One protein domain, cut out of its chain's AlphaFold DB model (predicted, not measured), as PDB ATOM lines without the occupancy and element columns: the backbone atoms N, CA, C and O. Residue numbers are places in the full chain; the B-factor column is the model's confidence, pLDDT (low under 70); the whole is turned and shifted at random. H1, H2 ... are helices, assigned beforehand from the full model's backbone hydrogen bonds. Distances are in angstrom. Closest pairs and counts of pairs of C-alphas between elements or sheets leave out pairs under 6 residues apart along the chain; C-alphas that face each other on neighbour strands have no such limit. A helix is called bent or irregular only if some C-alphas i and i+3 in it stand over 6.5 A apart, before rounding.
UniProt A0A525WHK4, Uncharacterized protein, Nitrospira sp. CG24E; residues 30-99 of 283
ATOM      1  N   LEU A  30     203.228 227.015 363.176       53.72
ATOM      2  CA  LEU A  30     203.530 226.658 364.566       53.72
ATOM      3  C   LEU A  30     202.354 226.904 365.526       53.72
ATOM      4  O   LEU A  30     202.356 226.361 366.631       53.72
ATOM      5  N   SER A  31     201.362 227.707 365.127       69.12
ATOM      6  CA  SER A  31     200.228 228.086 365.983       69.12
ATOM      7  C   SER A  31     199.084 227.066 365.947       69.12
ATOM      8  O   SER A  31     198.357 226.925 366.929       69.12
ATOM      9  N   ASP A  32     198.957 226.307 364.858       65.75
ATOM     10  CA  ASP A  32     197.925 225.286 364.689       65.75
ATOM     11  C   ASP A  32     198.517 223.878 364.862       65.75
ATOM     12  O   ASP A  32     199.004 223.257 363.919       65.75
ATOM     13  N   ARG A  33     198.521 223.373 366.104       62.75
ATOM     14  CA  ARG A  33     199.179 222.101 366.474       62.75
ATOM     15  C   ARG A  33     198.705 220.894 365.651       62.75
ATOM     16  O   ARG A  33     199.501 219.981 365.452       62.75
ATOM     17  N   GLY A  34     197.451 220.885 365.187       68.81
ATOM     18  CA  GLY A  34     196.883 219.790 364.389       68.81
ATOM     19  C   GLY A  34     197.338 219.831 362.930       68.81
ATOM     20  O   GLY A  34     197.885 218.852 362.424       68.81
ATOM     21  N   LYS A  35     197.227 220.997 362.277       58.84
ATOM     22  CA  LYS A  35     197.731 221.193 360.905       58.84
ATOM     23  C   LYS A  35     199.255 221.115 360.839       58.84
ATOM     24  O   LYS A  35     199.796 220.633 359.854       58.84
ATOM     25  N   SER A  36     199.946 221.521 361.904       59.50
ATOM     26  CA  SER A  36     201.391 221.333 362.060       59.50
ATOM     27  C   SER A  36     201.769 219.851 362.040       59.50
ATOM     28  O   SER A  36     202.768 219.494 361.429       59.50
ATOM     29  N   GLN A  37     200.963 218.971 362.647       70.25
ATOM     30  CA  GLN A  37     201.203 217.526 362.623       70.25
ATOM     31  C   GLN A  37     200.898 216.897 361.261       70.25
ATOM     32  O   GLN A  37     201.721 216.126 360.778       70.25
ATOM     33  N   GLU A  38     199.781 217.238 360.614       71.19
ATOM     34  CA  GLU A  38     199.461 216.726 359.268       71.19
ATOM     35  C   GLU A  38     200.448 217.222 358.209       71.19
ATOM     36  O   GLU A  38     200.875 216.455 357.345       71.19
ATOM     37  N   LEU A  39     200.851 218.491 358.287       69.94
ATOM     38  CA  LEU A  39     201.830 219.070 357.376       69.94
ATOM     39  C   LEU A  39     203.221 218.501 357.634       69.94
ATOM     40  O   LEU A  39     203.939 218.203 356.689       69.94
ATOM     41  N   LYS A  40     203.575 218.261 358.901       75.06
ATOM     42  CA  LYS A  40     204.791 217.527 359.253       75.06
ATOM     43  C   LYS A  40     204.748 216.095 358.722       75.06
ATOM     44  O   LYS A  40     205.753 215.648 358.189       75.06
ATOM     45  N   HIS A  41     203.606 215.415 358.789       80.31
ATOM     46  CA  HIS A  41     203.455 214.061 358.260       80.31
ATOM     47  C   HIS A  41     203.574 214.017 356.732       80.31
ATOM     48  O   HIS A  41     204.379 213.259 356.207       80.31
ATOM     49  N   THR A  42     202.868 214.896 356.016       73.81
ATOM     50  CA  THR A  42     202.988 214.998 354.548       73.81
ATOM     51  C   THR A  42     204.381 215.455 354.115       73.81
ATOM     52  O   THR A  42     204.900 214.978 353.112       73.81
ATOM     53  N   GLN A  43     205.037 216.336 354.872       76.50
ATOM     54  CA  GLN A  43     206.418 216.735 354.606       76.50
ATOM     55  C   GLN A  43     207.404 215.589 354.880       76.50
ATOM     56  O   GLN A  43     208.355 215.412 354.124       76.50
ATOM     57  N   GLU A  44     207.173 214.780 355.915       85.19
ATOM     58  CA  GLU A  44     207.931 213.556 356.183       85.19
ATOM     59  C   GLU A  44     207.734 212.510 355.075       85.19
ATOM     60  O   GLU A  44     208.720 211.900 354.660       85.19
ATOM     61  N   GLU A  45     206.515 212.352 354.547       84.56
ATOM     62  CA  GLU A  45     206.209 211.484 353.400       84.56
ATOM     63  C   GLU A  45     206.892 211.963 352.118       84.56
ATOM     64  O   GLU A  45     207.546 211.168 351.446       84.56
ATOM     65  N   ILE A  46     206.821 213.259 351.799       78.94
ATOM     66  CA  ILE A  46     207.510 213.831 350.633       78.94
ATOM     67  C   ILE A  46     209.021 213.629 350.764       78.94
ATOM     68  O   ILE A  46     209.650 213.108 349.848       78.94
ATOM     69  N   LEU A  47     209.610 213.942 351.923       82.62
ATOM     70  CA  LEU A  47     211.038 213.719 352.170       82.62
ATOM     71  C   LEU A  47     211.411 212.230 352.154       82.62
ATOM     72  O   LEU A  47     212.564 211.882 351.894       82.62
ATOM     73  N   ALA A  48     210.486 211.329 352.488       86.94
ATOM     74  CA  ALA A  48     210.697 209.890 352.368       86.94
ATOM     75  C   ALA A  48     210.686 209.449 350.897       86.94
ATOM     76  O   ALA A  48     211.597 208.730 350.485       86.94
ATOM     77  N   LEU A  49     209.730 209.936 350.102       81.06
ATOM     78  CA  LEU A  49     209.633 209.675 348.665       81.06
ATOM     79  C   LEU A  49     210.827 210.257 347.900       81.06
ATOM     80  O   LEU A  49     211.420 209.568 347.078       81.06
ATOM     81  N   GLU A  50     211.262 211.477 348.213       80.19
ATOM     82  CA  GLU A  50     212.462 212.083 347.621       80.19
ATOM     83  C   GLU A  50     213.720 211.273 347.953       80.19
ATOM     84  O   GLU A  50     214.530 210.981 347.069       80.19
ATOM     85  N   ARG A  51     213.868 210.836 349.212       87.94
ATOM     86  CA  ARG A  51     214.967 209.945 349.613       87.94
ATOM     87  C   ARG A  51     214.906 208.604 348.890       87.94
ATOM     88  O   ARG A  51     215.958 208.093 348.508       87.94
ATOM     89  N   GLN A  52     213.714 208.052 348.664       84.00
ATOM     90  CA  GLN A  52     213.542 206.849 347.852       84.00
ATOM     91  C   GLN A  52     213.953 207.092 346.402       84.00
ATOM     92  O   GLN A  52     214.759 206.329 345.886       84.00
ATOM     93  N   VAL A  53     213.501 208.174 345.764       79.38
ATOM     94  CA  VAL A  53     213.869 208.509 344.379       79.38
ATOM     95  C   VAL A  53     215.382 208.666 344.232       79.38
ATOM     96  O   VAL A  53     215.968 208.087 343.319       79.38
ATOM     97  N   VAL A  54     216.038 209.383 345.147       82.94
ATOM     98  CA  VAL A  54     217.501 209.562 345.131       82.94
ATOM     99  C   VAL A  54     218.227 208.237 345.378       82.94
ATOM    100  O   VAL A  54     219.217 207.942 344.709       82.94
ATOM    101  N   SER A  55     217.731 207.411 346.304       85.38
ATOM    102  CA  SER A  55     218.266 206.068 346.556       85.38
ATOM    103  C   SER A  55     218.161 205.184 345.312       85.38
ATOM    104  O   SER A  55     219.153 204.590 344.894       85.38
ATOM    105  N   LEU A  56     216.993 205.157 344.668       77.88
ATOM    106  CA  LEU A  56     216.749 204.401 343.443       77.88
ATOM    107  C   LEU A  56     217.615 204.903 342.285       77.88
ATOM    108  O   LEU A  56     218.187 204.093 341.564       77.88
ATOM    109  N   GLN A  57     217.780 206.221 342.127       74.56
ATOM    110  CA  GLN A  57     218.684 206.810 341.131       74.56
ATOM    111  C   GLN A  57     220.144 206.415 341.368       74.56
ATOM    112  O   GLN A  57     220.859 206.103 340.416       74.56
ATOM    113  N   ARG A  58     220.587 206.390 342.629       81.25
ATOM    114  CA  ARG A  58     221.939 205.953 342.992       81.25
ATOM    115  C   ARG A  58     222.143 204.461 342.727       81.25
ATOM    116  O   ARG A  58     223.147 204.089 342.131       81.25
ATOM    117  N   GLN A  59     221.172 203.623 343.090       78.12
ATOM    118  CA  GLN A  59     221.186 202.185 342.800       78.12
ATOM    119  C   GLN A  59     221.183 201.909 341.286       78.12
ATOM    120  O   GLN A  59     221.934 201.057 340.818       78.12
ATOM    121  N   LEU A  60     220.416 202.683 340.511       67.12
ATOM    122  CA  LEU A  60     220.414 202.659 339.042       67.12
ATOM    123  C   LEU A  60     221.771 203.047 338.436       67.12
ATOM    124  O   LEU A  60     222.121 202.534 337.377       67.12
ATOM    125  N   GLY A  61     222.517 203.950 339.078       72.25
ATOM    126  CA  GLY A  61     223.846 204.378 338.632       72.25
ATOM    127  C   GLY A  61     224.983 203.417 339.002       72.25
ATOM    128  O   GLY A  61     225.997 203.389 338.310       72.25
ATOM    129  N   GLU A  62     224.828 202.631 340.073       76.44
ATOM    130  CA  GLU A  62     225.874 201.737 340.600       76.44
ATOM    131  C   GLU A  62     225.763 200.277 340.092       76.44
ATOM    132  O   GLU A  62     226.748 199.539 340.153       76.44
ATOM    133  N   MET A  63     224.613 199.835 339.560       62.59
ATOM    134  CA  MET A  63     224.399 198.431 339.161       62.59
ATOM    135  C   MET A  63     224.600 198.137 337.662       62.59
ATOM    136  O   MET A  63     224.168 198.885 336.788       62.59
ATOM    137  N   LYS A  64     225.221 196.985 337.359       63.72
ATOM    138  CA  LYS A  64     225.294 196.406 336.002       63.72
ATOM    139  C   LYS A  64     223.923 195.832 335.582       63.72
ATOM    140  O   LYS A  64     223.215 195.310 336.443       63.72
ATOM    141  N   PRO A  65     223.547 195.934 334.292       59.91
ATOM    142  CA  PRO A  65     222.192 195.666 333.802       59.91
ATOM    143  C   PRO A  65     221.970 194.138 333.757       59.91
ATOM    144  O   PRO A  65     222.928 193.388 333.619       59.91
ATOM    145  N   ASP A  66     220.787 193.577 334.016       65.50
ATOM    146  CA  ASP A  66     219.711 193.613 333.023       65.50
ATOM    147  C   ASP A  66     218.280 193.496 333.598       65.50
ATOM    148  O   ASP A  66     217.351 193.959 332.952       65.50
ATOM    149  N   GLU A  67     218.047 192.976 334.811       66.19
ATOM    150  CA  GLU A  67     216.664 192.731 335.291       66.19
ATOM    151  C   GLU A  67     216.158 193.736 336.339       66.19
ATOM    152  O   GLU A  67     214.995 194.144 336.309       66.19
ATOM    153  N   GLN A  68     217.010 194.195 337.260       64.94
ATOM    154  CA  GLN A  68     216.583 195.137 338.308       64.94
ATOM    155  C   GLN A  68     216.355 196.556 337.770       64.94
ATOM    156  O   GLN A  68     215.459 197.256 338.236       64.94
ATOM    157  N   ILE A  69     217.094 196.959 336.730       72.12
ATOM    158  CA  ILE A  69     216.880 198.241 336.043       72.12
ATOM    159  C   ILE A  69     215.504 198.271 335.365       72.12
ATOM    160  O   ILE A  69     214.850 199.312 335.373       72.12
ATOM    161  N   ILE A  70     215.055 197.143 334.803       76.50
ATOM    162  CA  ILE A  70     213.726 197.035 334.189       76.50
ATOM    163  C   ILE A  70     212.649 197.237 335.258       76.50
ATOM    164  O   ILE A  70     211.810 198.120 335.097       76.50
ATOM    165  N   ARG A  71     212.750 196.545 336.403       79.56
ATOM    166  CA  ARG A  71     211.791 196.696 337.514       79.56
ATOM    167  C   ARG A  71     211.711 198.125 338.051       79.56
ATOM    168  O   ARG A  71     210.620 198.649 338.237       79.56
ATOM    169  N   LEU A  72     212.850 198.791 338.250       75.94
ATOM    170  CA  LEU A  72     212.865 200.178 338.733       75.94
ATOM    171  C   LEU A  72     212.307 201.172 337.709       75.94
ATOM    172  O   LEU A  72     211.732 202.197 338.076       75.94
ATOM    173  N   ARG A  73     212.455 200.887 336.411       76.50
ATOM    174  CA  ARG A  73     211.839 201.692 335.348       76.50
ATOM    175  C   ARG A  73     210.330 201.487 335.289       76.50
ATOM    176  O   ARG A  73     209.618 202.471 335.119       76.50
ATOM    177  N   GLU A  74     209.858 200.256 335.457       84.19
ATOM    178  CA  GLU A  74     208.429 199.938 335.558       84.19
ATOM    179  C   GLU A  74     207.800 200.624 336.772       84.19
ATOM    180  O   GLU A  74     206.774 201.288 336.638       84.19
ATOM    181  N   GLU A  75     208.450 200.555 337.934       84.69
ATOM    182  CA  GLU A  75     207.978 201.210 339.155       84.69
ATOM    183  C   GLU A  75     207.936 202.733 338.991       84.69
ATOM    184  O   GLU A  75     206.919 203.365 339.275       84.69
ATOM    185  N   ARG A  76     208.991 203.331 338.423       83.94
ATOM    186  CA  ARG A  76     208.996 204.759 338.077       83.94
ATOM    187  C   ARG A  76     207.855 205.113 337.122       83.94
ATOM    188  O   ARG A  76     207.209 206.139 337.314       83.94
ATOM    189  N   HIS A  77     207.618 204.309 336.088       83.19
ATOM    190  CA  HIS A  77     206.542 204.556 335.127       83.19
ATOM    191  C   HIS A  77     205.165 204.471 335.795       83.19
ATOM    192  O   HIS A  77     204.298 205.300 335.534       83.19
ATOM    193  N   MET A  78     204.972 203.507 336.695       87.88
ATOM    194  CA  MET A  78     203.747 203.371 337.477       87.88
ATOM    195  C   MET A  78     203.509 204.598 338.367       87.88
ATOM    196  O   MET A  78     202.405 205.137 338.367       87.88
ATOM    197  N   VAL A  79     204.538 205.084 339.068       84.75
ATOM    198  CA  VAL A  79     204.438 206.291 339.906       84.75
ATOM    199  C   VAL A  79     204.121 207.531 339.065       84.75
ATOM    200  O   VAL A  79     203.257 208.320 339.443       84.75
ATOM    201  N   LEU A  80     204.759 207.693 337.901       81.44
ATOM    202  CA  LEU A  80     204.458 208.805 336.990       81.44
ATOM    203  C   LEU A  80     203.023 208.733 336.454       81.44
ATOM    204  O   LEU A  80     202.319 209.734 336.463       81.44
ATOM    205  N   SER A  81     202.543 207.545 336.086       87.69
ATOM    206  CA  SER A  81     201.157 207.356 335.641       87.69
ATOM    207  C   SER A  81     200.134 207.677 336.742       87.69
ATOM    208  O   SER A  81     199.088 208.276 336.469       87.69
ATOM    209  N   GLN A  82     200.433 207.323 337.997       85.50
ATOM    210  CA  GLN A  82     199.609 207.705 339.146       85.50
ATOM    211  C   GLN A  82     199.599 209.223 339.345       85.50
ATOM    212  O   GLN A  82     198.534 209.805 339.551       85.50
ATOM    213  N   TYR A  83     200.762 209.866 339.237       82.88
ATOM    214  CA  TYR A  83     200.884 211.318 339.302       82.88
ATOM    215  C   TYR A  83     200.050 212.008 338.212       82.88
ATOM    216  O   TYR A  83     199.239 212.877 338.533       82.88
ATOM    217  N   ASP A  84     200.158 211.570 336.957       83.19
ATOM    218  CA  ASP A  84     199.402 212.139 335.834       83.19
ATOM    219  C   ASP A  84     197.888 211.990 336.032       83.19
ATOM    220  O   ASP A  84     197.121 212.919 335.776       83.19
ATOM    221  N   THR A  85     197.448 210.849 336.569       86.50
ATOM    222  CA  THR A  85     196.035 210.614 336.904       86.50
ATOM    223  C   THR A  85     195.544 211.593 337.974       86.50
ATOM    224  O   THR A  85     194.440 212.132 337.869       86.50
ATOM    225  N   ILE A  86     196.355 211.855 339.005       83.62
ATOM    226  CA  ILE A  86     196.022 212.822 340.060       83.62
ATOM    227  C   ILE A  86     195.930 214.236 339.478       83.62
ATOM    228  O   ILE A  86     194.956 214.938 339.752       83.62
ATOM    229  N   VAL A  87     196.897 214.644 338.651       81.06
ATOM    230  CA  VAL A  87     196.898 215.963 337.999       81.06
ATOM    231  C   VAL A  87     195.662 216.133 337.118       81.06
ATOM    232  O   VAL A  87     194.947 217.123 337.264       81.06
ATOM    233  N   HIS A  88     195.343 215.141 336.285       86.50
ATOM    234  CA  HIS A  88     194.165 215.181 335.421       86.50
ATOM    235  C   HIS A  88     192.854 215.290 336.217       86.50
ATOM    236  O   HIS A  88     191.981 216.100 335.897       86.50
ATOM    237  N   ASN A  89     192.726 214.528 337.308       84.75
ATOM    238  CA  ASN A  89     191.560 214.609 338.190       84.75
ATOM    239  C   ASN A  89     191.423 215.992 338.845       84.75
ATOM    240  O   ASN A  89     190.307 216.497 338.977       84.75
ATOM    241  N   LEU A  90     192.537 216.625 339.228       85.06
ATOM    242  CA  LEU A  90     192.542 217.987 339.772       85.06
ATOM    243  C   LEU A  90     192.152 219.030 338.721       85.06
ATOM    244  O   LEU A  90     191.407 219.957 339.031       85.06
ATOM    245  N   GLU A  91     192.618 218.896 337.481       86.38
ATOM    246  CA  GLU A  91     192.218 219.774 336.375       86.38
ATOM    247  C   GLU A  91     190.718 219.670 336.089       86.38
ATOM    248  O   GLU A  91     190.036 220.691 335.994       86.38
ATOM    249  N   HIS A  92     190.185 218.449 336.043       87.69
ATOM    250  CA  HIS A  92     188.756 218.218 335.851       87.69
ATOM    251  C   HIS A  92     187.919 218.763 337.019       87.69
ATOM    252  O   HIS A  92     186.868 219.370 336.806       87.69
ATOM    253  N   LEU A  93     188.391 218.606 338.261       88.06
ATOM    254  CA  LEU A  93     187.738 219.182 339.437       88.06
ATOM    255  C   LEU A  93     187.731 220.715 339.389       88.06
ATOM    256  O   LEU A  93     186.705 221.328 339.682       88.06
ATOM    257  N   ASN A  94     188.837 221.335 338.973       88.44
ATOM    258  CA  ASN A  94     188.922 222.786 338.799       88.44
ATOM    259  C   ASN A  94     187.940 223.287 337.738       88.44
ATOM    260  O   ASN A  94     187.209 224.239 337.999       88.44
ATOM    261  N   ALA A  95     187.887 222.626 336.578       89.12
ATOM    262  CA  ALA A  95     186.963 222.983 335.504       89.12
ATOM    263  C   ALA A  95     185.501 222.893 335.972       89.12
ATOM    264  O   ALA A  95     184.734 223.837 335.805       89.12
ATOM    265  N   ARG A  96     185.139 221.802 336.664       89.94
ATOM    266  CA  ARG A  96     183.798 221.637 337.247       89.94
ATOM    267  C   ARG A  96     183.490 222.673 338.318       89.94
ATOM    268  O   ARG A  96     182.373 223.171 338.370       89.94
ATOM    269  N   THR A  97     184.452 223.002 339.175       90.81
ATOM    270  CA  THR A  97     184.245 224.029 340.205       90.81
ATOM    271  C   THR A  97     183.976 225.380 339.546       90.81
ATOM    272  O   THR A  97     183.034 226.060 339.933       90.81
ATOM    273  N   GLN A  98     184.713 225.719 338.486       91.56
ATOM    274  CA  GLN A  98     184.502 226.952 337.730       91.56
ATOM    275  C   GLN A  98     183.130 227.014 337.048       91.56
ATOM    276  O   GLN A  98     182.519 228.078 336.991       91.56
ATOM    277  N   GLU A  99     182.673 225.887 336.505       93.00
ATOM    278  CA  GLU A  99     181.410 225.796 335.772       93.00
ATOM    279  C   GLU A  99     180.198 225.790 336.708       93.00
ATOM    280  O   GLU A  99     179.215 226.470 336.432       93.00
TER     281      GLU A  99
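This is residues 30 to 99 of the 283 residues of an uncharacterized protein of Nitrospira sp. CG24E (UniProt A0A525WHK4). Two long helices make an open V: H2 and H1 come together near the tight link between them, residues 63 to 67, and from there their arms spread away from each other. The far parts of both arms stand free, residues 77 to 99 of H2 and 33 to 52 of H1, with the space between them empty. The printed part has 70 residues with two named helices, H1 then H2, and no named strand; the class is all helix. It is extended, with a radius of gyration of the C-alphas of 17.5 A, and flat, spanning 49 by 36 by 12 A.

H2, the longest helix, has 32 residues, 68 to 99, and measures 46.7 A from first to last C-alpha, from (216.583, 195.137, 338.308) to (181.410, 225.796, 335.772). H1, residues 33 to 62, measures 42.4 A and begins at C-alpha 33, (199.179, 222.101, 366.474). Neither helix is bent.

H2 and H1 only just touch, with 3 pairs of C-alphas within 8 A. The closest C-alphas are those of Ile 69 and Leu 60, 6.4 A apart. H2 touches H1 with residues 69 to 72 alone, and H1 touches H2 with residues 56 to 60 alone. The helices run opposite ways at a tilt of 37 degrees, only just steep, and form a helical hairpin. Their centres are 17.9 A apart. In H1 and H2 every O i to N i+4 pair is within hydrogen-bond range.

The two C-alphas farthest apart are those of Lys 64 and Glu 99, 52.8 A. The printed part, residues 30 to 99, has no cut, and the link H1 to H2 is tight. The mean pLDDT of the printed part is 78.4; it is under 70 at residues 30 to 36, 39, 60 and 63 to 68.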